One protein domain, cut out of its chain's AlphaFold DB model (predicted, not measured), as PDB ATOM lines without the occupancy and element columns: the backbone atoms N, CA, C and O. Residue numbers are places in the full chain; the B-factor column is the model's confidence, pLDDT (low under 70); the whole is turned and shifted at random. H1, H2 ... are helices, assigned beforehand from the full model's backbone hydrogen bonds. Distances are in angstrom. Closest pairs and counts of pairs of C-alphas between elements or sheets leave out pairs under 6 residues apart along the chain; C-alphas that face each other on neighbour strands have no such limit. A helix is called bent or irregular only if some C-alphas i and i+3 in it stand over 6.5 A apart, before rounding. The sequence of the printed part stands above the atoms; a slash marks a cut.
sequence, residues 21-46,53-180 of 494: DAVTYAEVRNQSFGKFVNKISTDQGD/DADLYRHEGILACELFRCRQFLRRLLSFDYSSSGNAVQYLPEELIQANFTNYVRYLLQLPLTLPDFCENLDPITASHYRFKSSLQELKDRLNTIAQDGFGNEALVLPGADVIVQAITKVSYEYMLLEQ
ATOM      1  N   ASP A  21     172.740 116.060 179.449       80.94
ATOM      2  CA  ASP A  21     171.973 117.300 179.272       80.94
ATOM      3  C   ASP A  21     172.337 118.390 180.281       80.94
ATOM      4  O   ASP A  21     172.380 119.570 179.924       80.94
ATOM      5  N   ALA A  22     172.657 117.995 181.517       81.12
ATOM      6  CA  ALA A  22     173.165 118.875 182.568       81.12
ATOM      7  C   ALA A  22     174.412 119.669 182.141       81.12
ATOM      8  O   ALA A  22     174.583 120.813 182.559       81.12
ATOM      9  N   VAL A  23     175.258 119.080 181.289       83.31
ATOM     10  CA  VAL A  23     176.476 119.698 180.752       83.31
ATOM     11  C   VAL A  23     176.193 120.344 179.394       83.31
ATOM     12  O   VAL A  23     176.480 121.524 179.206       83.31
ATOM     13  N   THR A  24     175.586 119.601 178.462       84.19
ATOM     14  CA  THR A  24     175.352 120.022 177.070       84.19
ATOM     15  C   THR A  24     174.471 121.265 176.972       84.19
ATOM     16  O   THR A  24     174.768 122.174 176.202       84.19
ATOM     17  N   TYR A  25     173.411 121.346 177.781       83.69
ATOM     18  CA  TYR A  25     172.482 122.479 177.777       83.69
ATOM     19  C   TYR A  25     172.776 123.507 178.875       83.69
ATOM     20  O   TYR A  25     171.976 124.420 179.073       83.69
ATOM     21  N   ALA A  26     173.912 123.412 179.575       84.12
ATOM     22  CA  ALA A  26     174.257 124.328 180.664       84.12
ATOM     23  C   ALA A  26     174.228 125.808 180.238       84.12
ATOM     24  O   ALA A  26     173.782 126.660 181.005       84.12
ATOM     25  N   GLU A  27     174.649 126.124 179.010       84.62
ATOM     26  CA  GLU A  27     174.582 127.492 178.481       84.62
ATOM     27  C   GLU A  27     173.133 127.967 178.308       84.62
ATOM     28  O   GLU A  27     172.764 129.029 178.806       84.62
ATOM     29  N   VAL A  28     172.286 127.142 177.684       83.69
ATOM     30  CA  VAL A  28     170.855 127.427 177.488       83.69
ATOM     31  C   VAL A  28     170.144 127.588 178.835       83.69
ATOM     32  O   VAL A  28     169.336 128.497 178.995       83.69
ATOM     33  N   ARG A  29     170.488 126.766 179.834       83.19
ATOM     34  CA  ARG A  29     169.953 126.858 181.204       83.19
ATOM     35  C   ARG A  29     170.338 128.176 181.885       83.19
ATOM     36  O   ARG A  29     169.472 128.803 182.488       83.19
ATOM     37  N   ASN A  30     171.582 128.645 181.737       82.88
ATOM     38  CA  ASN A  30     171.987 129.966 182.241       82.88
ATOM     39  C   ASN A  30     171.296 131.110 181.497       82.88
ATOM     40  O   ASN A  30     170.838 132.046 182.138       82.88
ATOM     41  N   GLN A  31     171.163 131.037 180.173       84.06
ATOM     42  CA  GLN A  31     170.440 132.058 179.407       84.06
ATOM     43  C   GLN A  31     168.955 132.115 179.796       84.06
ATOM     44  O   GLN A  31     168.391 133.202 179.907       84.06
ATOM     45  N   SER A  32     168.323 130.966 180.054       80.19
ATOM     46  CA  SER A  32     166.960 130.889 180.591       80.19
ATOM     47  C   SER A  32     166.866 131.477 182.002       80.19
ATOM     48  O   SER A  32     165.936 132.229 182.280       80.19
ATOM     49  N   PHE A  33     167.850 131.211 182.867       83.50
ATOM     50  CA  PHE A  33     167.936 131.809 184.201       83.50
ATOM     51  C   PHE A  33     168.127 133.334 184.143       83.50
ATOM     52  O   PHE A  33     167.380 134.062 184.783       83.50
ATOM     53  N   GLY A  34     169.053 133.838 183.324       83.38
ATOM     54  CA  GLY A  34     169.279 135.275 183.142       83.38
ATOM     55  C   GLY A  34     168.051 135.989 182.571       83.38
ATOM     56  O   GLY A  34     167.651 137.032 183.082       83.38
ATOM     57  N   LYS A  35     167.361 135.393 181.583       80.31
ATOM     58  CA  LYS A  35     166.050 135.880 181.109       80.31
ATOM     59  C   LYS A  35     165.031 135.950 182.245       80.31
ATOM     60  O   LYS A  35     164.337 136.953 182.373       80.31
ATOM     61  N   PHE A  36     164.959 134.910 183.071       78.56
ATOM     62  CA  PHE A  36     164.059 134.847 184.217       78.56
ATOM     63  C   PHE A  36     164.362 135.943 185.266       78.56
ATOM     64  O   PHE A  36     163.456 136.679 185.654       78.56
ATOM     65  N   VAL A  37     165.628 136.134 185.656       81.56
ATOM     66  CA  VAL A  37     166.043 137.215 186.576       81.56
ATOM     67  C   VAL A  37     165.771 138.596 185.974       81.56
ATOM     68  O   VAL A  37     165.280 139.490 186.666       81.56
ATOM     69  N   ASN A  38     166.004 138.770 184.672       77.12
ATOM     70  CA  ASN A  38     165.723 140.030 183.994       77.12
ATOM     71  C   ASN A  38     164.226 140.382 184.023       77.12
ATOM     72  O   ASN A  38     163.914 141.533 184.328       77.12
ATOM     73  N   LYS A  39     163.311 139.412 183.840       73.56
ATOM     74  CA  LYS A  39     161.850 139.618 183.987       73.56
ATOM     75  C   LYS A  39     161.454 140.121 185.385       73.56
ATOM     76  O   LYS A  39     160.629 141.025 185.493       73.56
ATOM     77  N   ILE A  40     162.055 139.580 186.450       70.81
ATOM     78  CA  ILE A  40     161.847 140.075 187.828       70.81
ATOM     79  C   ILE A  40     162.281 141.544 187.936       70.81
ATOM     80  O   ILE A  40     161.598 142.369 188.540       70.81
ATOM     81  N   SER A  41     163.425 141.872 187.339       67.06
ATOM     82  CA  SER A  41     164.113 143.151 187.525       67.06
ATOM     83  C   SER A  41     163.502 144.356 186.790       67.06
ATOM     84  O   SER A  41     163.935 145.489 187.010       67.06
ATOM     85  N   THR A  42     162.527 144.127 185.904       58.03
ATOM     86  CA  THR A  42     161.968 145.147 184.995       58.03
ATOM     87  C   THR A  42     161.136 146.241 185.679       58.03
ATOM     88  O   THR A  42     160.799 147.225 185.034       58.03
ATOM     89  N   ASP A  43     160.828 146.103 186.971       50.41
ATOM     90  CA  ASP A  43     159.970 147.033 187.725       50.41
ATOM     91  C   ASP A  43     160.739 148.176 188.428       50.41
ATOM     92  O   ASP A  43     160.151 148.998 189.122       50.41
ATOM     93  N   GLN A  44     162.066 148.255 188.259       48.16
ATOM     94  CA  GLN A  44     162.887 149.356 188.798       48.16
ATOM     95  C   GLN A  44     163.071 150.531 187.811       48.16
ATOM     96  O   GLN A  44     163.816 151.464 188.104       48.16
ATOM     97  N   GLY A  45     162.421 150.496 186.641       38.41
ATOM     98  CA  GLY A  45     162.568 151.500 185.583       38.41
ATOM     99  C   GLY A  45     161.241 151.909 184.944       38.41
ATOM    100  O   GLY A  45     160.758 151.227 184.051       38.41
ATOM    101  N   ASP A  46     160.713 153.045 185.403       35.91
ATOM    102  CA  ASP A  46     159.695 153.906 184.777       35.91
ATOM    103  C   ASP A  46     158.548 153.222 183.988       35.91
ATOM    104  O   ASP A  46     158.619 152.947 182.785       35.91
ATOM    105  N   ASP A  53     153.839 149.239 174.089       53.28
ATOM    106  CA  ASP A  53     152.701 148.528 174.709       53.28
ATOM    107  C   ASP A  53     152.251 147.278 173.922       53.28
ATOM    108  O   ASP A  53     151.567 146.427 174.482       53.28
ATOM    109  N   ALA A  54     152.677 147.114 172.662       56.12
ATOM    110  CA  ALA A  54     152.325 145.966 171.814       56.12
ATOM    111  C   ALA A  54     153.186 144.700 172.040       56.12
ATOM    112  O   ALA A  54     152.900 143.653 171.463       56.12
ATOM    113  N   ASP A  55     154.250 144.770 172.852       66.31
ATOM    114  CA  ASP A  55     155.147 143.629 173.073       66.31
ATOM    115  C   ASP A  55     154.596 142.652 174.127       66.31
ATOM    116  O   ASP A  55     154.652 142.896 175.336       66.31
ATOM    117  N   LEU A  56     154.118 141.495 173.661       69.94
ATOM    118  CA  LEU A  56     153.675 140.384 174.504       69.94
ATOM    119  C   LEU A  56     154.752 139.941 175.513       69.94
ATOM    120  O   LEU A  56     154.421 139.632 176.660       69.94
ATOM    121  N   TYR A  57     156.033 139.933 175.129       68.62
ATOM    122  CA  TYR A  57     157.120 139.479 176.005       68.62
ATOM    123  C   TYR A  57     157.351 140.427 177.187       68.62
ATOM    124  O   TYR A  57     157.695 139.965 178.280       68.62
ATOM    125  N   ARG A  58     157.106 141.733 177.008       72.88
ATOM    126  CA  ARG A  58     157.137 142.728 178.091       72.88
ATOM    127  C   ARG A  58     156.071 142.424 179.145       72.88
ATOM    128  O   ARG A  58     156.397 142.343 180.329       72.88
ATOM    129  N   HIS A  59     154.825 142.194 178.728       73.75
ATOM    130  CA  HIS A  59     153.720 141.901 179.654       73.75
ATOM    131  C   HIS A  59     153.866 140.530 180.325       73.75
ATOM    132  O   HIS A  59     153.581 140.405 181.514       73.75
ATOM    133  N   GLU A  60     154.402 139.520 179.629       72.25
ATOM    134  CA  GLU A  60     154.808 138.252 180.257       72.25
ATOM    135  C   GLU A  60     155.919 138.438 181.308       72.25
ATOM    136  O   GLU A  60     155.947 137.718 182.307       72.25
ATOM    137  N   GLY A  61     156.828 139.398 181.108       71.62
ATOM    138  CA  GLY A  61     157.862 139.762 182.079       71.62
ATOM    139  C   GLY A  61     157.292 140.401 183.345       71.62
ATOM    140  O   GLY A  61     157.601 139.950 184.450       71.62
ATOM    141  N   ILE A  62     156.403 141.385 183.189       76.88
ATOM    142  CA  ILE A  62     155.703 142.041 184.309       76.88
ATOM    143  C   ILE A  62     154.859 141.013 185.078       76.88
ATOM    144  O   ILE A  62     154.945 140.933 186.306       76.88
ATOM    145  N   LEU A  63     154.118 140.156 184.366       81.88
ATOM    146  CA  LEU A  63     153.366 139.054 184.964       81.88
ATOM    147  C   LEU A  63     154.281 138.106 185.756       81.88
ATOM    148  O   LEU A  63     153.926 137.701 186.861       81.88
ATOM    149  N   ALA A  64     155.464 137.769 185.238       78.56
ATOM    150  CA  ALA A  64     156.408 136.912 185.951       78.56
ATOM    151  C   ALA A  64     156.918 137.528 187.261       78.56
ATOM    152  O   ALA A  64     157.052 136.797 188.248       78.56
ATOM    153  N   CYS A  65     157.133 138.846 187.295       78.56
ATOM    154  CA  CYS A  65     157.497 139.574 188.510       78.56
ATOM    155  C   CYS A  65     156.349 139.596 189.538       78.56
ATOM    156  O   CYS A  65     156.543 139.200 190.689       78.56
ATOM    157  N   GLU A  66     155.131 139.967 189.132       82.12
ATOM    158  CA  GLU A  66     153.980 140.028 190.049       82.12
ATOM    159  C   GLU A  66     153.569 138.643 190.578       82.12
ATOM    160  O   GLU A  66     153.276 138.493 191.766       82.12
ATOM    161  N   LEU A  67     153.649 137.591 189.756       86.25
ATOM    162  CA  LEU A  67     153.449 136.211 190.216       86.25
ATOM    163  C   LEU A  67     154.545 135.756 191.190       86.25
ATOM    164  O   LEU A  67     154.252 134.993 192.112       86.25
ATOM    165  N   PHE A  68     155.784 136.238 191.049       81.94
ATOM    166  CA  PHE A  68     156.832 135.973 192.038       81.94
ATOM    167  C   PHE A  68     156.550 136.668 193.368       81.94
ATOM    168  O   PHE A  68     156.592 136.032 194.421       81.94
ATOM    169  N   ARG A  69     156.173 137.950 193.326       82.25
ATOM    170  CA  ARG A  69     155.769 138.725 194.509       82.25
ATOM    171  C   ARG A  69     154.573 138.084 195.217       82.25
ATOM    172  O   ARG A  69     154.587 137.967 196.441       82.25
ATOM    173  N   CYS A  70     153.604 137.558 194.466       87.19
ATOM    174  CA  CYS A  70     152.506 136.751 195.005       87.19
ATOM    175  C   CYS A  70     153.002 135.500 195.751       87.19
ATOM    176  O   CYS A  70     152.476 135.182 196.816       87.19
ATOM    177  N   ARG A  71     154.013 134.789 195.228       86.12
ATOM    178  CA  ARG A  71     154.613 133.609 195.884       86.12
ATOM    179  C   ARG A  71     155.369 133.981 197.161       86.12
ATOM    180  O   ARG A  71     155.220 133.287 198.163       86.12
ATOM    181  N   GLN A  72     156.117 135.082 197.150       80.31
ATOM    182  CA  GLN A  72     156.794 135.611 198.341       80.31
ATOM    183  C   GLN A  72     155.811 136.036 199.423       80.31
ATOM    184  O   GLN A  72     156.003 135.740 200.601       80.31
ATOM    185  N   PHE A  73     154.732 136.698 199.026       83.81
ATOM    186  CA  PHE A  73     153.679 137.097 199.940       83.81
ATOM    187  C   PHE A  73     152.932 135.884 200.510       83.81
ATOM    188  O   PHE A  73     152.771 135.796 201.722       83.81
ATOM    189  N   LEU A  74     152.588 134.889 199.684       86.06
ATOM    190  CA  LEU A  74     152.018 133.616 200.141       86.06
ATOM    191  C   LEU A  74     152.949 132.880 201.119       86.06
ATOM    192  O   LEU A  74     152.480 132.364 202.132       86.06
ATOM    193  N   ARG A  75     154.264 132.870 200.851       80.94
ATOM    194  CA  ARG A  75     155.281 132.354 201.779       80.94
ATOM    195  C   ARG A  75     155.195 133.102 203.114       80.94
ATOM    196  O   ARG A  75     155.010 132.449 204.129       80.94
ATOM    197  N   ARG A  76     155.216 134.443 203.112       77.56
ATOM    198  CA  ARG A  76     155.076 135.279 204.325       77.56
ATOM    199  C   ARG A  76     153.765 135.032 205.088       77.56
ATOM    200  O   ARG A  76     153.802 134.990 206.310       77.56
ATOM    201  N   LEU A  77     152.629 134.840 204.410       80.56
ATOM    202  CA  LEU A  77     151.347 134.532 205.066       80.56
ATOM    203  C   LEU A  77     151.387 133.190 205.801       80.56
ATOM    204  O   LEU A  77     151.143 133.142 207.003       80.56
ATOM    205  N   LEU A  78     151.792 132.124 205.107       78.75
ATOM    206  CA  LEU A  78     151.971 130.804 205.715       78.75
ATOM    207  C   LEU A  78     152.982 130.868 206.874       78.75
ATOM    208  O   LEU A  78     152.761 130.290 207.935       78.75
ATOM    209  N   SER A  79     154.073 131.621 206.702       73.75
ATOM    210  CA  SER A  79     155.057 131.888 207.751       73.75
ATOM    211  C   SER A  79     154.423 132.510 208.999       73.75
ATOM    212  O   SER A  79     154.767 132.088 210.101       73.75
ATOM    213  N   PHE A  80     153.498 133.468 208.856       71.31
ATOM    214  CA  PHE A  80     152.775 134.060 209.987       71.31
ATOM    215  C   PHE A  80     151.876 133.042 210.695       71.31
ATOM    216  O   PHE A  80     151.974 132.931 211.918       71.31
ATOM    217  N   ASP A  81     151.089 132.248 209.965       70.00
ATOM    218  CA  ASP A  81     150.220 131.220 210.562       70.00
ATOM    219  C   ASP A  81     151.033 130.225 211.417       70.00
ATOM    220  O   ASP A  81     150.696 129.949 212.575       70.00
ATOM    221  N   TYR A  82     152.177 129.764 210.896       65.50
ATOM    222  CA  TYR A  82     153.099 128.879 211.620       65.50
ATOM    223  C   TYR A  82     153.966 129.593 212.675       65.50
ATOM    224  O   TYR A  82     154.542 128.919 213.534       65.50
ATOM    225  N   SER A  83     154.061 130.929 212.685       54.56
ATOM    226  CA  SER A  83     154.925 131.674 213.627       54.56
ATOM    227  C   SER A  83     154.482 131.607 215.085       54.56
ATOM    228  O   SER A  83     155.311 131.727 215.988       54.56
ATOM    229  N   SER A  84     153.216 131.264 215.317       50.94
ATOM    230  CA  SER A  84     152.682 130.883 216.629       50.94
ATOM    231  C   SER A  84     153.378 129.656 217.261       50.94
ATOM    232  O   SER A  84     153.224 129.422 218.458       50.94
ATOM    233  N   SER A  85     154.179 128.899 216.491       47.69
ATOM    234  CA  SER A  85     154.922 127.700 216.924       47.69
ATOM    235  C   SER A  85     156.450 127.880 217.042       47.69
ATOM    236  O   SER A  85     157.173 126.920 217.315       47.69
ATOM    237  N   GLY A  86     156.970 129.100 216.864       49.28
ATOM    238  CA  GLY A  86     158.406 129.392 216.959       49.28
ATOM    239  C   GLY A  86     159.178 129.176 215.651       49.28
ATOM    240  O   GLY A  86     158.670 129.440 214.567       49.28
ATOM    241  N   ASN A  87     160.443 128.738 215.746       44.88
ATOM    242  CA  ASN A  87     161.500 128.879 214.720       44.88
ATOM    243  C   ASN A  87     161.223 128.361 213.283       44.88
ATOM    244  O   ASN A  87     162.052 128.618 212.403       44.88
ATOM    245  N   ALA A  88     160.108 127.669 213.031       47.66
ATOM    246  CA  ALA A  88     159.716 127.094 211.738       47.66
ATOM    247  C   ALA A  88     159.333 128.130 210.654       47.66
ATOM    248  O   ALA A  88     159.274 127.785 209.476       47.66
ATOM    249  N   VAL A  89     159.121 129.396 211.040       50.03
ATOM    250  CA  VAL A  89     158.607 130.512 210.214       50.03
ATOM    251  C   VAL A  89     159.148 130.567 208.780       50.03
ATOM    252  O   VAL A  89     158.374 130.717 207.844       50.03
ATOM    253  N   GLN A  90     160.464 130.483 208.577       53.03
ATOM    254  CA  GLN A  90     161.082 130.861 207.295       53.03
ATOM    255  C   GLN A  90     161.222 129.697 206.294       53.03
ATOM    256  O   GLN A  90     161.285 129.925 205.086       53.03
ATOM    257  N   TYR A  91     161.242 128.444 206.758       63.97
ATOM    258  CA  TYR A  91     161.581 127.289 205.920       63.97
ATOM    259  C   TYR A  91     160.341 126.519 205.444       63.97
ATOM    260  O   TYR A  91     160.105 125.389 205.846       63.97
ATOM    261  N   LEU A  92     159.525 127.126 204.581       74.31
ATOM    262  CA  LEU A  92     158.390 126.430 203.957       74.31
ATOM    263  C   LEU A  92     158.852 125.675 202.690       74.31
ATOM    264  O   LEU A  92     159.443 126.314 201.808       74.31
ATOM    265  N   PRO A  93     158.586 124.360 202.552       76.88
ATOM    266  CA  PRO A  93     159.005 123.586 201.382       76.88
ATOM    267  C   PRO A  93     158.274 124.045 200.116       76.88
ATOM    268  O   PRO A  93     157.123 124.489 200.166       76.88
ATOM    269  N   GLU A  94     158.927 123.931 198.960       81.88
ATOM    270  CA  GLU A  94     158.392 124.458 197.701       81.88
ATOM    271  C   GLU A  94     157.078 123.789 197.279       81.88
ATOM    272  O   GLU A  94     156.214 124.488 196.756       81.88
ATOM    273  N   GLU A  95     156.859 122.493 197.547       83.31
ATOM    274  CA  GLU A  95     155.573 121.845 197.218       83.31
ATOM    275  C   GLU A  95     154.396 122.522 197.938       83.31
ATOM    276  O   GLU A  95     153.335 122.688 197.339       83.31
ATOM    277  N   LEU A  96     154.580 122.991 199.180       81.81
ATOM    278  CA  LEU A  96     153.533 123.704 199.918       81.81
ATOM    279  C   LEU A  96     153.198 125.046 199.251       81.81
ATOM    280  O   LEU A  96     152.024 125.406 199.147       81.81
ATOM    281  N   ILE A  97     154.212 125.764 198.755       84.44
ATOM    282  CA  ILE A  97     154.010 127.005 197.998       84.44
ATOM    283  C   ILE A  97     153.332 126.698 196.655       84.44
ATOM    284  O   ILE A  97     152.318 127.316 196.346       84.44
ATOM    285  N   GLN A  98     153.814 125.718 195.883       81.62
ATOM    286  CA  GLN A  98     153.235 125.343 194.581       81.62
ATOM    287  C   GLN A  98     151.774 124.886 194.688       81.62
ATOM    288  O   GLN A  98     150.931 125.326 193.902       81.62
ATOM    289  N   ALA A  99     151.463 124.026 195.663       80.25
ATOM    290  CA  ALA A  99     150.122 123.487 195.868       80.25
ATOM    291  C   ALA A  99     149.109 124.588 196.225       80.25
ATOM    292  O   ALA A  99     147.983 124.575 195.720       80.25
ATOM    293  N   ASN A 100     149.514 125.566 197.040       83.12
ATOM    294  CA  ASN A 100     148.655 126.687 197.423       83.12
ATOM    295  C   ASN A 100     148.622 127.812 196.379       83.12
ATOM    296  O   ASN A 100     147.591 128.463 196.233       83.12
ATOM    297  N   PHE A 101     149.691 128.019 195.604       86.12
ATOM    298  CA  PHE A 101     149.811 129.138 194.665       86.12
ATOM    299  C   PHE A 101     148.677 129.195 193.633       86.12
ATOM    300  O   PHE A 101     148.108 130.258 193.400       86.12
ATOM    301  N   THR A 102     148.274 128.050 193.071       81.75
ATOM    302  CA  THR A 102     147.152 128.003 192.112       81.75
ATOM    303  C   THR A 102     145.827 128.429 192.756       81.75
ATOM    304  O   THR A 102     145.013 129.103 192.123       81.75
ATOM    305  N   ASN A 103     145.599 128.064 194.020       83.94
ATOM    306  CA  ASN A 103     144.401 128.469 194.758       83.94
ATOM    307  C   ASN A 103     144.472 129.948 195.157       83.94
ATOM    308  O   ASN A 103     143.468 130.646 195.048       83.94
ATOM    309  N   TYR A 104     145.656 130.441 195.525       89.00
ATOM    310  CA  TYR A 104     145.887 131.850 195.835       89.00
ATOM    311  C   TYR A 104     145.640 132.759 194.622       89.00
ATOM    312  O   TYR A 104     144.915 133.743 194.727       89.00
ATOM    313  N   VAL A 105     146.140 132.386 193.440       86.12
ATOM    314  CA  VAL A 105     145.844 133.091 192.181       86.12
ATOM    315  C   VAL A 105     144.343 133.094 191.876       86.12
ATOM    316  O   VAL A 105     143.802 134.125 191.489       86.12
ATOM    317  N   ARG A 106     143.642 131.967 192.063       84.12
ATOM    318  CA  ARG A 106     142.180 131.907 191.866       84.12
ATOM    319  C   ARG A 106     141.433 132.825 192.828       84.12
ATOM    320  O   ARG A 106     140.547 133.544 192.379       84.12
ATOM    321  N   TYR A 107     141.817 132.825 194.103       89.31
ATOM    322  CA  TYR A 107     141.300 133.748 195.111       89.31
ATOM    323  C   TYR A 107     141.512 135.205 194.681       89.31
ATOM    324  O   TYR A 107     140.546 135.956 194.613       89.31
ATOM    325  N   LEU A 108     142.737 135.576 194.280       89.00
ATOM    326  CA  LEU A 108     143.038 136.919 193.779       89.00
ATOM    327  C   LEU A 108     142.173 137.291 192.573       89.00
ATOM    328  O   LEU A 108     141.630 138.386 192.544       89.00
ATOM    329  N   LEU A 109     141.995 136.405 191.589       83.44
ATOM    330  CA  LEU A 109     141.153 136.692 190.421       83.44
ATOM    331  C   LEU A 109     139.671 136.884 190.794       83.44
ATOM    332  O   LEU A 109     138.999 137.703 190.159       83.44
ATOM    333  N   GLN A 110     139.193 136.180 191.826       85.56
ATOM    334  CA  GLN A 110     137.822 136.230 192.352       85.56
ATOM    335  C   GLN A 110     137.542 137.407 193.302       85.56
ATOM    336  O   GLN A 110     136.377 137.638 193.626       85.56
ATOM    337  N   LEU A 111     138.560 138.162 193.740       85.19
ATOM    338  CA  LEU A 111     138.342 139.352 194.567       85.19
ATOM    339  C   LEU A 111     137.494 140.407 193.824       85.19
ATOM    340  O   LEU A 111     137.694 140.608 192.617       85.19
ATOM    341  N   PRO A 112     136.581 141.110 194.530       83.25
ATOM    342  CA  PRO A 112     135.828 142.228 193.968       83.25
ATOM    343  C   PRO A 112     136.748 143.288 193.348       83.25
ATOM    344  O   PRO A 112     137.821 143.575 193.871       83.25
ATOM    345  N   LEU A 113     136.320 143.886 192.235       69.88
ATOM    346  CA  LEU A 113     137.065 144.972 191.579       69.88
ATOM    347  C   LEU A 113     136.962 146.295 192.349       69.88
ATOM    348  O   LEU A 113     137.897 147.089 192.346       69.88
ATOM    349  N   THR A 114     135.834 146.525 193.017       68.62
ATOM    350  CA  THR A 114     135.625 147.657 193.918       68.62
ATOM    351  C   THR A 114     136.134 147.303 195.310       68.62
ATOM    352  O   THR A 114     135.597 146.396 195.952       68.62
ATOM    353  N   LEU A 115     137.131 148.046 195.790       64.88
ATOM    354  CA  LEU A 115     137.469 148.084 197.212       64.88
ATOM    355  C   LEU A 115     136.224 148.509 198.020       64.88
ATOM    356  O   LEU A 115     135.509 149.408 197.575       64.88
ATOM    357  N   PRO A 116     135.947 147.908 199.193       58.19
ATOM    358  CA  PRO A 116     134.923 148.416 200.103       58.19
ATOM    359  C   PRO A 116     135.244 149.849 200.559       58.19
ATOM    360  O   PRO A 116     136.414 150.170 200.768       58.19
ATOM    361  N   ASP A 117     134.224 150.675 200.815       54.78
ATOM    362  CA  ASP A 117     134.354 152.110 201.165       54.78
ATOM    363  C   ASP A 117     135.175 152.415 202.447       54.78
ATOM    364  O   ASP A 117     135.430 153.568 202.781       54.78
ATOM    365  N   PHE A 118     135.652 151.393 203.160       54.53
ATOM    366  CA  PHE A 118     136.490 151.476 204.364       54.53
ATOM    367  C   PHE A 118     137.998 151.663 204.059       54.53
ATOM    368  O   PHE A 118     138.853 151.272 204.855       54.53
ATOM    369  N   CYS A 119     138.338 152.231 202.897       52.28
ATOM    370  CA  CYS A 119     139.687 152.213 202.311       52.28
ATOM    371  C   CYS A 119     140.804 152.862 203.150       52.28
ATOM    372  O   CYS A 119     141.961 152.484 202.987       52.28
ATOM    373  N   GLU A 120     140.502 153.820 204.031       58.72
ATOM    374  CA  GLU A 120     141.540 154.587 204.744       58.72
ATOM    375  C   GLU A 120     142.294 153.785 205.823       58.72
ATOM    376  O   GLU A 120     143.337 154.236 206.287       58.72
ATOM    377  N   ASN A 121     141.808 152.597 206.216       63.31
ATOM    378  CA  ASN A 121     142.415 151.767 207.268       63.31
ATOM    379  C   ASN A 121     142.480 150.268 206.906       63.31
ATOM    380  O   ASN A 121     142.245 149.411 207.759       63.31
ATOM    381  N   LEU A 122     142.779 149.925 205.647       70.19
ATOM    382  CA  LEU A 122     143.065 148.528 205.293       70.19
ATOM    383  C   LEU A 122     144.366 148.057 205.949       70.19
ATOM    384  O   LEU A 122     145.385 148.748 205.913       70.19
ATOM    385  N   ASP A 123     144.347 146.851 206.514       82.38
ATOM    386  CA  ASP A 123     145.552 146.229 207.047       82.38
ATOM    387  C   ASP A 123     146.553 145.886 205.913       82.38
ATOM    388  O   ASP A 123     146.154 145.726 204.749       82.38
ATOM    389  N   PRO A 124     147.860 145.736 206.216       81.25
ATOM    390  CA  PRO A 124     148.879 145.502 205.192       81.25
ATOM    391  C   PRO A 124     148.685 144.222 204.363       81.25
ATOM    392  O   PRO A 124     149.169 144.157 203.228       81.25
ATOM    393  N   ILE A 125     147.995 143.208 204.896       85.56
ATOM    394  CA  ILE A 125     147.726 141.948 204.194       85.56
ATOM    395  C   ILE A 125     146.600 142.167 203.179       85.56
ATOM    396  O   ILE A 125     146.791 141.904 201.987       85.56
ATOM    397  N   THR A 126     145.477 142.743 203.610       85.81
ATOM    398  CA  THR A 126     144.352 143.079 202.726       85.81
ATOM    399  C   THR A 126     144.767 144.056 201.626       85.81
ATOM    400  O   THR A 126     144.474 143.817 200.453       85.81
ATOM    401  N   ALA A 127     145.526 145.105 201.959       83.62
ATOM    402  CA  ALA A 127     146.055 146.047 200.969       83.62
ATOM    403  C   ALA A 127     146.933 145.349 199.906       83.62
ATOM    404  O   ALA A 127     146.816 145.633 198.710       83.62
ATOM    405  N   SER A 128     147.762 144.383 200.318       87.25
ATOM    406  CA  SER A 128     148.605 143.599 199.404       87.25
ATOM    407  C   SER A 128     147.777 142.716 198.462       87.25
ATOM    408  O   SER A 128     148.068 142.662 197.267       87.25
ATOM    409  N   HIS A 129     146.711 142.072 198.952       90.12
ATOM    410  CA  HIS A 129     145.798 141.290 198.108       90.12
ATOM    411  C   HIS A 129     145.158 142.141 196.998       90.12
ATOM    412  O   HIS A 129     145.173 141.742 195.830       90.12
ATOM    413  N   TYR A 130     144.645 143.332 197.331       87.56
ATOM    414  CA  TYR A 130     144.028 144.222 196.339       87.56
ATOM    415  C   TYR A 130     145.044 144.826 195.359       87.56
ATOM    416  O   TYR A 130     144.726 144.954 194.175       87.56
ATOM    417  N   ARG A 131     146.284 145.106 195.793       86.88
ATOM    418  CA  ARG A 131     147.384 145.464 194.877       86.88
ATOM    419  C   ARG A 131     147.578 144.378 193.813       86.88
ATOM    420  O   ARG A 131     147.536 144.688 192.625       86.88
ATOM    421  N   PHE A 132     147.733 143.116 194.221       88.50
ATOM    422  CA  PHE A 132     147.918 142.008 193.277       88.50
ATOM    423  C   PHE A 132     146.699 141.807 192.363       88.50
ATOM    424  O   PHE A 132     146.872 141.581 191.165       88.50
ATOM    425  N   LYS A 133     145.468 141.941 192.883       87.88
ATOM    426  CA  LYS A 133     144.238 141.921 192.066       87.88
ATOM    427  C   LYS A 133     144.271 142.993 190.974       87.88
ATOM    428  O   LYS A 133     143.955 142.675 189.829       87.88
ATOM    429  N   SER A 134     144.647 144.226 191.320       84.00
ATOM    430  CA  SER A 134     144.726 145.351 190.381       84.00
ATOM    431  C   SER A 134     145.738 145.077 189.265       84.00
ATOM    432  O   SER A 134     145.382 145.104 188.088       84.00
ATOM    433  N   SER A 135     146.966 144.685 189.624       83.94
ATOM    434  CA  SER A 135     148.030 144.386 188.656       83.94
ATOM    435  C   SER A 135     147.680 143.214 187.730       83.94
ATOM    436  O   SER A 135     147.912 143.285 186.524       83.94
ATOM    437  N   LEU A 136     147.066 142.145 188.254       85.75
ATOM    438  CA  LEU A 136     146.602 141.017 187.435       85.75
ATOM    439  C   LEU A 136     145.436 141.394 186.509       85.75
ATOM    440  O   LEU A 136     145.330 140.828 185.421       85.75
ATOM    441  N   GLN A 137     144.569 142.324 186.918       82.94
ATOM    442  CA  GLN A 137     143.474 142.818 186.084       82.94
ATOM    443  C   GLN A 137     144.003 143.693 184.941       82.94
ATOM    444  O   GLN A 137     143.661 143.449 183.789       82.94
ATOM    445  N   GLU A 138     144.909 144.630 185.228       82.19
ATOM    446  CA  GLU A 138     145.557 145.460 184.206       82.19
ATOM    447  C   GLU A 138     146.304 144.608 183.164       82.19
ATOM    448  O   GLU A 138     146.153 144.813 181.958       82.19
ATOM    449  N   LEU A 139     147.061 143.601 183.616       82.81
ATOM    450  CA  LEU A 139     147.732 142.648 182.729       82.81
ATOM    451  C   LEU A 139     146.737 141.823 181.909       82.81
ATOM    452  O   LEU A 139     146.968 141.609 180.721       82.81
ATOM    453  N   LYS A 140     145.625 141.375 182.504       82.88
ATOM    454  CA  LYS A 140     144.563 140.664 181.781       82.88
ATOM    455  C   LYS A 140     143.989 141.526 180.659       82.88
ATOM    456  O   LYS A 140     143.848 141.037 179.541       82.88
ATOM    457  N   ASP A 141     143.675 142.782 180.946       80.44
ATOM    458  CA  ASP A 141     143.040 143.676 179.981       80.44
ATOM    459  C   ASP A 141     144.009 144.016 178.833       80.44
ATOM    460  O   ASP A 141     143.634 143.894 177.669       80.44
ATOM    461  N   ARG A 142     145.293 144.279 179.129       77.88
ATOM    462  CA  ARG A 142     146.353 144.458 178.111       77.88
ATOM    463  C   ARG A 142     146.578 143.207 177.247       77.88
ATOM    464  O   ARG A 142     146.645 143.314 176.023       77.88
ATOM    465  N   LEU A 143     146.673 142.020 177.856       76.88
ATOM    466  CA  LEU A 143     146.863 140.753 177.132       76.88
ATOM    467  C   LEU A 143     145.663 140.411 176.236       76.88
ATOM    468  O   LEU A 143     145.856 139.908 175.131       76.88
ATOM    469  N   ASN A 144     144.440 140.709 176.682       75.75
ATOM    470  CA  ASN A 144     143.235 140.539 175.869       75.75
ATOM    471  C   ASN A 144     143.219 141.492 174.665       75.75
ATOM    472  O   ASN A 144     142.850 141.054 173.579       75.75
ATOM    473  N   THR A 145     143.658 142.745 174.823       75.75
ATOM    474  CA  THR A 145     143.793 143.696 173.703       75.75
ATOM    475  C   THR A 145     144.795 143.188 172.663       75.75
ATOM    476  O   THR A 145     144.441 143.037 171.498       75.75
ATOM    477  N   ILE A 146     146.002 142.780 173.083       72.69
ATOM    478  CA  ILE A 146     147.026 142.213 172.178       72.69
ATOM    479  C   ILE A 146     146.521 140.953 171.450       72.69
ATOM    480  O   ILE A 146     146.831 140.747 170.275       72.69
ATOM    481  N   ALA A 147     145.736 140.110 172.130       68.88
ATOM    482  CA  ALA A 147     145.134 138.922 171.530       68.88
ATOM    483  C   ALA A 147     144.005 139.249 170.531       68.88
ATOM    484  O   ALA A 147     143.801 138.489 169.586       68.88
ATOM    485  N   GLN A 148     143.281 140.357 170.718       67.94
ATOM    486  CA  GLN A 148     142.234 140.824 169.797       67.94
ATOM    487  C   GLN A 148     142.806 141.541 168.567       67.94
ATOM    488  O   GLN A 148     142.261 141.384 167.476       67.94
ATOM    489  N   ASP A 149     143.926 142.254 168.714       61.94
ATOM    490  CA  ASP A 149     144.576 142.999 167.626       61.94
ATOM    491  C   ASP A 149     145.364 142.105 166.638       61.94
ATOM    492  O   ASP A 149     145.933 142.599 165.667       61.94
ATOM    493  N   GLY A 150     145.410 140.784 166.856       54.56
ATOM    494  CA  GLY A 150     145.949 139.809 165.894       54.56
ATOM    495  C   GLY A 150     147.480 139.769 165.755       54.56
ATOM    496  O   GLY A 150     147.996 139.050 164.903       54.56
ATOM    497  N   PHE A 151     148.226 140.497 166.592       50.31
ATOM    498  CA  PHE A 151     149.697 140.540 166.548       50.31
ATOM    499  C   PHE A 151     150.396 139.360 167.255       50.31
ATOM    500  O   PHE A 151     151.623 139.250 167.209       50.31
ATOM    501  N   GLY A 152     149.645 138.461 167.899       46.25
ATOM    502  CA  GLY A 152     150.159 137.229 168.505       46.25
ATOM    503  C   GLY A 152     149.833 135.990 167.667       46.25
ATOM    504  O   GLY A 152     148.712 135.855 167.189       46.25
ATOM    505  N   ASN A 153     150.792 135.062 167.532       42.88
ATOM    506  CA  ASN A 153     150.617 133.777 166.833       42.88
ATOM    507  C   ASN A 153     149.271 133.102 167.174       42.88
ATOM    508  O   ASN A 153     149.074 132.660 168.309       42.88
ATOM    509  N   GLU A 154     148.410 132.918 166.166       42.91
ATOM    510  CA  GLU A 154     147.055 132.337 166.286       42.91
ATOM    511  C   GLU A 154     147.025 130.937 166.942       42.91
ATOM    512  O   GLU A 154     145.992 130.484 167.425       42.91
ATOM    513  N   ALA A 155     148.171 130.253 167.010       43.88
ATOM    514  CA  ALA A 155     148.329 128.929 167.605       43.88
ATOM    515  C   ALA A 155     148.250 128.874 169.150       43.88
ATOM    516  O   ALA A 155     148.269 127.773 169.701       43.88
ATOM    517  N   LEU A 156     148.219 130.009 169.865       45.12
ATOM    518  CA  LEU A 156     148.355 130.032 171.334       45.12
ATOM    519  C   LEU A 156     147.059 130.252 172.130       45.12
ATOM    520  O   LEU A 156     147.029 129.907 173.311       45.12
ATOM    521  N   VAL A 157     145.984 130.765 171.523       46.19
ATOM    522  CA  VAL A 157     144.730 131.054 172.244       46.19
ATOM    523  C   VAL A 157     143.746 129.891 172.098       46.19
ATOM    524  O   VAL A 157     142.981 129.818 171.140       46.19
ATOM    525  N   LEU A 158     143.731 128.973 173.073       44.50
ATOM    526  CA  LEU A 158     142.676 127.951 173.158       44.50
ATOM    527  C   LEU A 158     141.291 128.624 173.292       44.50
ATOM    528  O   LEU A 158     141.102 129.401 174.236       44.50
ATOM    529  N   PRO A 159     140.307 128.314 172.421       36.91
ATOM    530  CA  PRO A 159     138.984 128.929 172.474       36.91
ATOM    531  C   PRO A 159     138.304 128.743 173.839       36.91
ATOM    532  O   PRO A 159     138.125 127.620 174.307       36.91
ATOM    533  N   GLY A 160     137.903 129.850 174.468       43.59
ATOM    534  CA  GLY A 160     137.160 129.853 175.735       43.59
ATOM    535  C   GLY A 160     137.999 129.789 177.019       43.59
ATOM    536  O   GLY A 160     137.421 129.747 178.103       43.59
ATOM    537  N   ALA A 161     139.333 129.809 176.937       52.62
ATOM    538  CA  ALA A 161     140.204 129.929 178.109       52.62
ATOM    539  C   ALA A 161     140.643 131.389 178.337       52.62
ATOM    540  O   ALA A 161     141.053 132.073 177.406       52.62
ATOM    541  N   ASP A 162     140.581 131.854 179.589       68.94
ATOM    542  CA  ASP A 162     140.995 133.208 179.980       68.94
ATOM    543  C   ASP A 162     142.511 133.386 179.751       68.94
ATOM    544  O   ASP A 162     143.313 132.647 180.330       68.94
ATOM    545  N   VAL A 163     142.908 134.340 178.898       73.44
ATOM    546  CA  VAL A 163     144.295 134.506 178.407       73.44
ATOM    547  C   VAL A 163     145.286 134.664 179.565       73.44
ATOM    548  O   VAL A 163     146.373 134.081 179.555       73.44
ATOM    549  N   ILE A 164     144.873 135.357 180.631       75.94
ATOM    550  CA  ILE A 164     145.680 135.521 181.846       75.94
ATOM    551  C   ILE A 164     146.007 134.174 182.512       75.94
ATOM    552  O   ILE A 164     147.118 133.984 182.999       75.94
ATOM    553  N   VAL A 165     145.097 133.193 182.489       78.62
ATOM    554  CA  VAL A 165     145.317 131.864 183.087       78.62
ATOM    555  C   VAL A 165     146.322 131.060 182.264       78.62
ATOM    556  O   VAL A 165     147.140 130.345 182.845       78.62
ATOM    557  N   GLN A 166     146.336 131.209 180.938       76.12
ATOM    558  CA  GLN A 166     147.362 130.595 180.086       76.12
ATOM    559  C   GLN A 166     148.741 131.208 180.362       76.12
ATOM    560  O   GLN A 166     149.703 130.474 180.596       76.12
ATOM    561  N   ALA A 167     148.828 132.540 180.429       79.12
ATOM    562  CA  ALA A 167     150.070 133.253 180.721       79.12
ATOM    563  C   ALA A 167     150.624 132.915 182.123       79.12
ATOM    564  O   ALA A 167     151.804 132.591 182.265       79.12
ATOM    565  N   ILE A 168     149.763 132.866 183.150       82.25
ATOM    566  CA  ILE A 168     150.124 132.406 184.503       82.25
ATOM    567  C   ILE A 168     150.619 130.954 184.476       82.25
ATOM    568  O   ILE A 168     151.595 130.624 185.153       82.25
ATOM    569  N   THR A 169     149.979 130.083 183.690       78.19
ATOM    570  CA  THR A 169     150.388 128.674 183.543       78.19
ATOM    571  C   THR A 169     151.782 128.565 182.922       78.19
ATOM    572  O   THR A 169     152.631 127.847 183.451       78.19
ATOM    573  N   LYS A 170     152.045 129.324 181.848       80.00
ATOM    574  CA  LYS A 170     153.348 129.394 181.165       80.00
ATOM    575  C   LYS A 170     154.452 129.839 182.123       80.00
ATOM    576  O   LYS A 170     155.459 129.151 182.260       80.00
ATOM    577  N   VAL A 171     154.235 130.943 182.837       77.44
ATOM    578  CA  VAL A 171     155.185 131.445 183.840       77.44
ATOM    579  C   VAL A 171     155.401 130.424 184.964       77.44
ATOM    580  O   VAL A 171     156.537 130.165 185.348       77.44
ATOM    581  N   SER A 172     154.337 129.794 185.471       78.19
ATOM    582  CA  SER A 172     154.438 128.763 186.519       78.19
ATOM    583  C   SER A 172     155.289 127.565 186.081       78.19
ATOM    584  O   SER A 172     156.012 126.993 186.896       78.19
ATOM    585  N   TYR A 173     155.251 127.211 184.794       78.69
ATOM    586  CA  TYR A 173     156.106 126.172 184.223       78.69
ATOM    587  C   TYR A 173     157.587 126.588 184.166       78.69
ATOM    588  O   TYR A 173     158.442 125.752 184.452       78.69
ATOM    589  N   GLU A 174     157.910 127.860 183.889       77.88
ATOM    590  CA  GLU A 174     159.302 128.355 183.935       77.88
ATOM    591  C   GLU A 174     159.937 128.122 185.322       77.88
ATOM    592  O   GLU A 174     161.067 127.639 185.402       77.88
ATOM    593  N   TYR A 175     159.197 128.348 186.417       78.81
ATOM    594  CA  TYR A 175     159.660 128.047 187.783       78.81
ATOM    595  C   TYR A 175     159.973 126.566 188.007       78.81
ATOM    596  O   TYR A 175     161.031 126.222 188.536       78.81
ATOM    597  N   MET A 176     159.054 125.682 187.608       80.44
ATOM    598  CA  MET A 176     159.230 124.233 187.754       80.44
ATOM    599  C   MET A 176     160.393 123.715 186.897       80.44
ATOM    600  O   MET A 176     161.105 122.795 187.296       80.44
ATOM    601  N   LEU A 177     160.622 124.329 185.735       83.75
ATOM    602  CA  LEU A 177     161.717 123.986 184.837       83.75
ATOM    603  C   LEU A 177     163.089 124.356 185.426       83.75
ATOM    604  O   LEU A 177     164.025 123.565 185.312       83.75
ATOM    605  N   LEU A 178     163.206 125.505 186.106       86.88
ATOM    606  CA  LEU A 178     164.424 125.881 186.838       86.88
ATOM    607  C   LEU A 178     164.742 124.890 187.969       86.88
ATOM    608  O   LEU A 178     165.893 124.468 188.104       86.88
ATOM    609  N   GLU A 179     163.728 124.458 188.725       87.75
ATOM    610  CA  GLU A 179     163.894 123.399 189.726       87.75
ATOM    611  C   GLU A 179     164.343 122.079 189.080       87.75
ATOM    612  O   GLU A 179     165.323 121.482 189.529       87.75
ATOM    613  N   GLN A 180     163.712 121.642 187.987       88.31
ATOM    614  CA  GLN A 180     164.105 120.399 187.318       88.31
ATOM    615  C   GLN A 180     165.542 120.448 186.782       88.31
ATOM    616  O   GLN A 180     166.280 119.466 186.901       88.31
TER     617      GLN A 180
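Overview. This is residues 21 to 46 and 53 to 180 of the 494 residues of an uncharacterized protein of [Candida] duobushaemulonis (UniProt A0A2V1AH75). Two long helices, H3 and H6, lie side by side and run opposite ways, and H5 and H7 cross them on one side while H2 crosses H3 on the other. H1 sits at the far end of H2, where residues 22 to 28 stick out, and the short H4 folds back on the last turns of H3. The printed part has 154 residues with seven named helices, H1 to H7 in order, and no named strand; the class is all helix. The whole is only just compact, close to loose, with a radius of gyration of the C-alphas of 17.5 A and spans of 47 by 46 by 33 A.

Along the chain. H1, residues 21 to 24, begins at C-alpha 21 (171.973, 117.300, 179.272). H2 covers residues 26 to 44 and measures 28.7 A from first to last C-alpha. H3, residues 56 to 83, measures 40.1 A and begins at C-alpha 56 (153.675, 140.384, 174.504). H4 is residues 87 to 90. H5, residues 94 to 110, measures 24.3 A and has a kink of 31 degrees near residue 102. H6, residues 124 to 148, measures 36.3 A. H7, residues 163 to 180, measures 25.9 A and ends at C-alpha 180 (164.105, 120.399, 187.318). H2, H4 and H5 are irregular: C-alphas 40 and 43 are 7.2 A apart, C-alphas 87 and 90 are 7.7 A apart, and C-alphas 99 and 102, at 6.6 A, make H5 only just so.

Arrangement. H3 is the hub, touching five helices. It touches H6 at a shallow tilt of 23 degrees, opposite ways; their closest C-alphas, of His 59 and Leu 139, are 6.8 A apart. H2 touches H3 with residues 39 to 43 alone, about perpendicular at 82 degrees, closest at the C-alphas of Lys 39 and Gly 61, 4.4 A. H7 touches H3 at a steep tilt of 68 degrees, only just short of about perpendicular, closest at the C-alphas of Ala 64 and Val 171, 6.0 A. H5 touches H6 about perpendicular at 74 degrees, closest at the C-alphas of Leu 108 and Lys 133, 5.4 A. H5 and H7 are near each other; H2 and H6 are apart. In H3, H6 and H7 every O i to N i+4 pair is within hydrogen-bond range; in H2 13 of 15 are, in H5 11 of 13, and H1 and H4 are too short for such a pair.

Size, cuts and confidence. The C-alphas farthest apart, of Thr 24 and Asp 117, are 57.4 A apart. Residues 47 to 52 are not printed, and C-alphas 46 and 53 are 13.4 A apart across this cut. The links H5 to H6 and H6 to H7 are long. Mean pLDDT of the printed part is 73.2; 46 residues are under 70, among them 82 to 91 and 147 to 162.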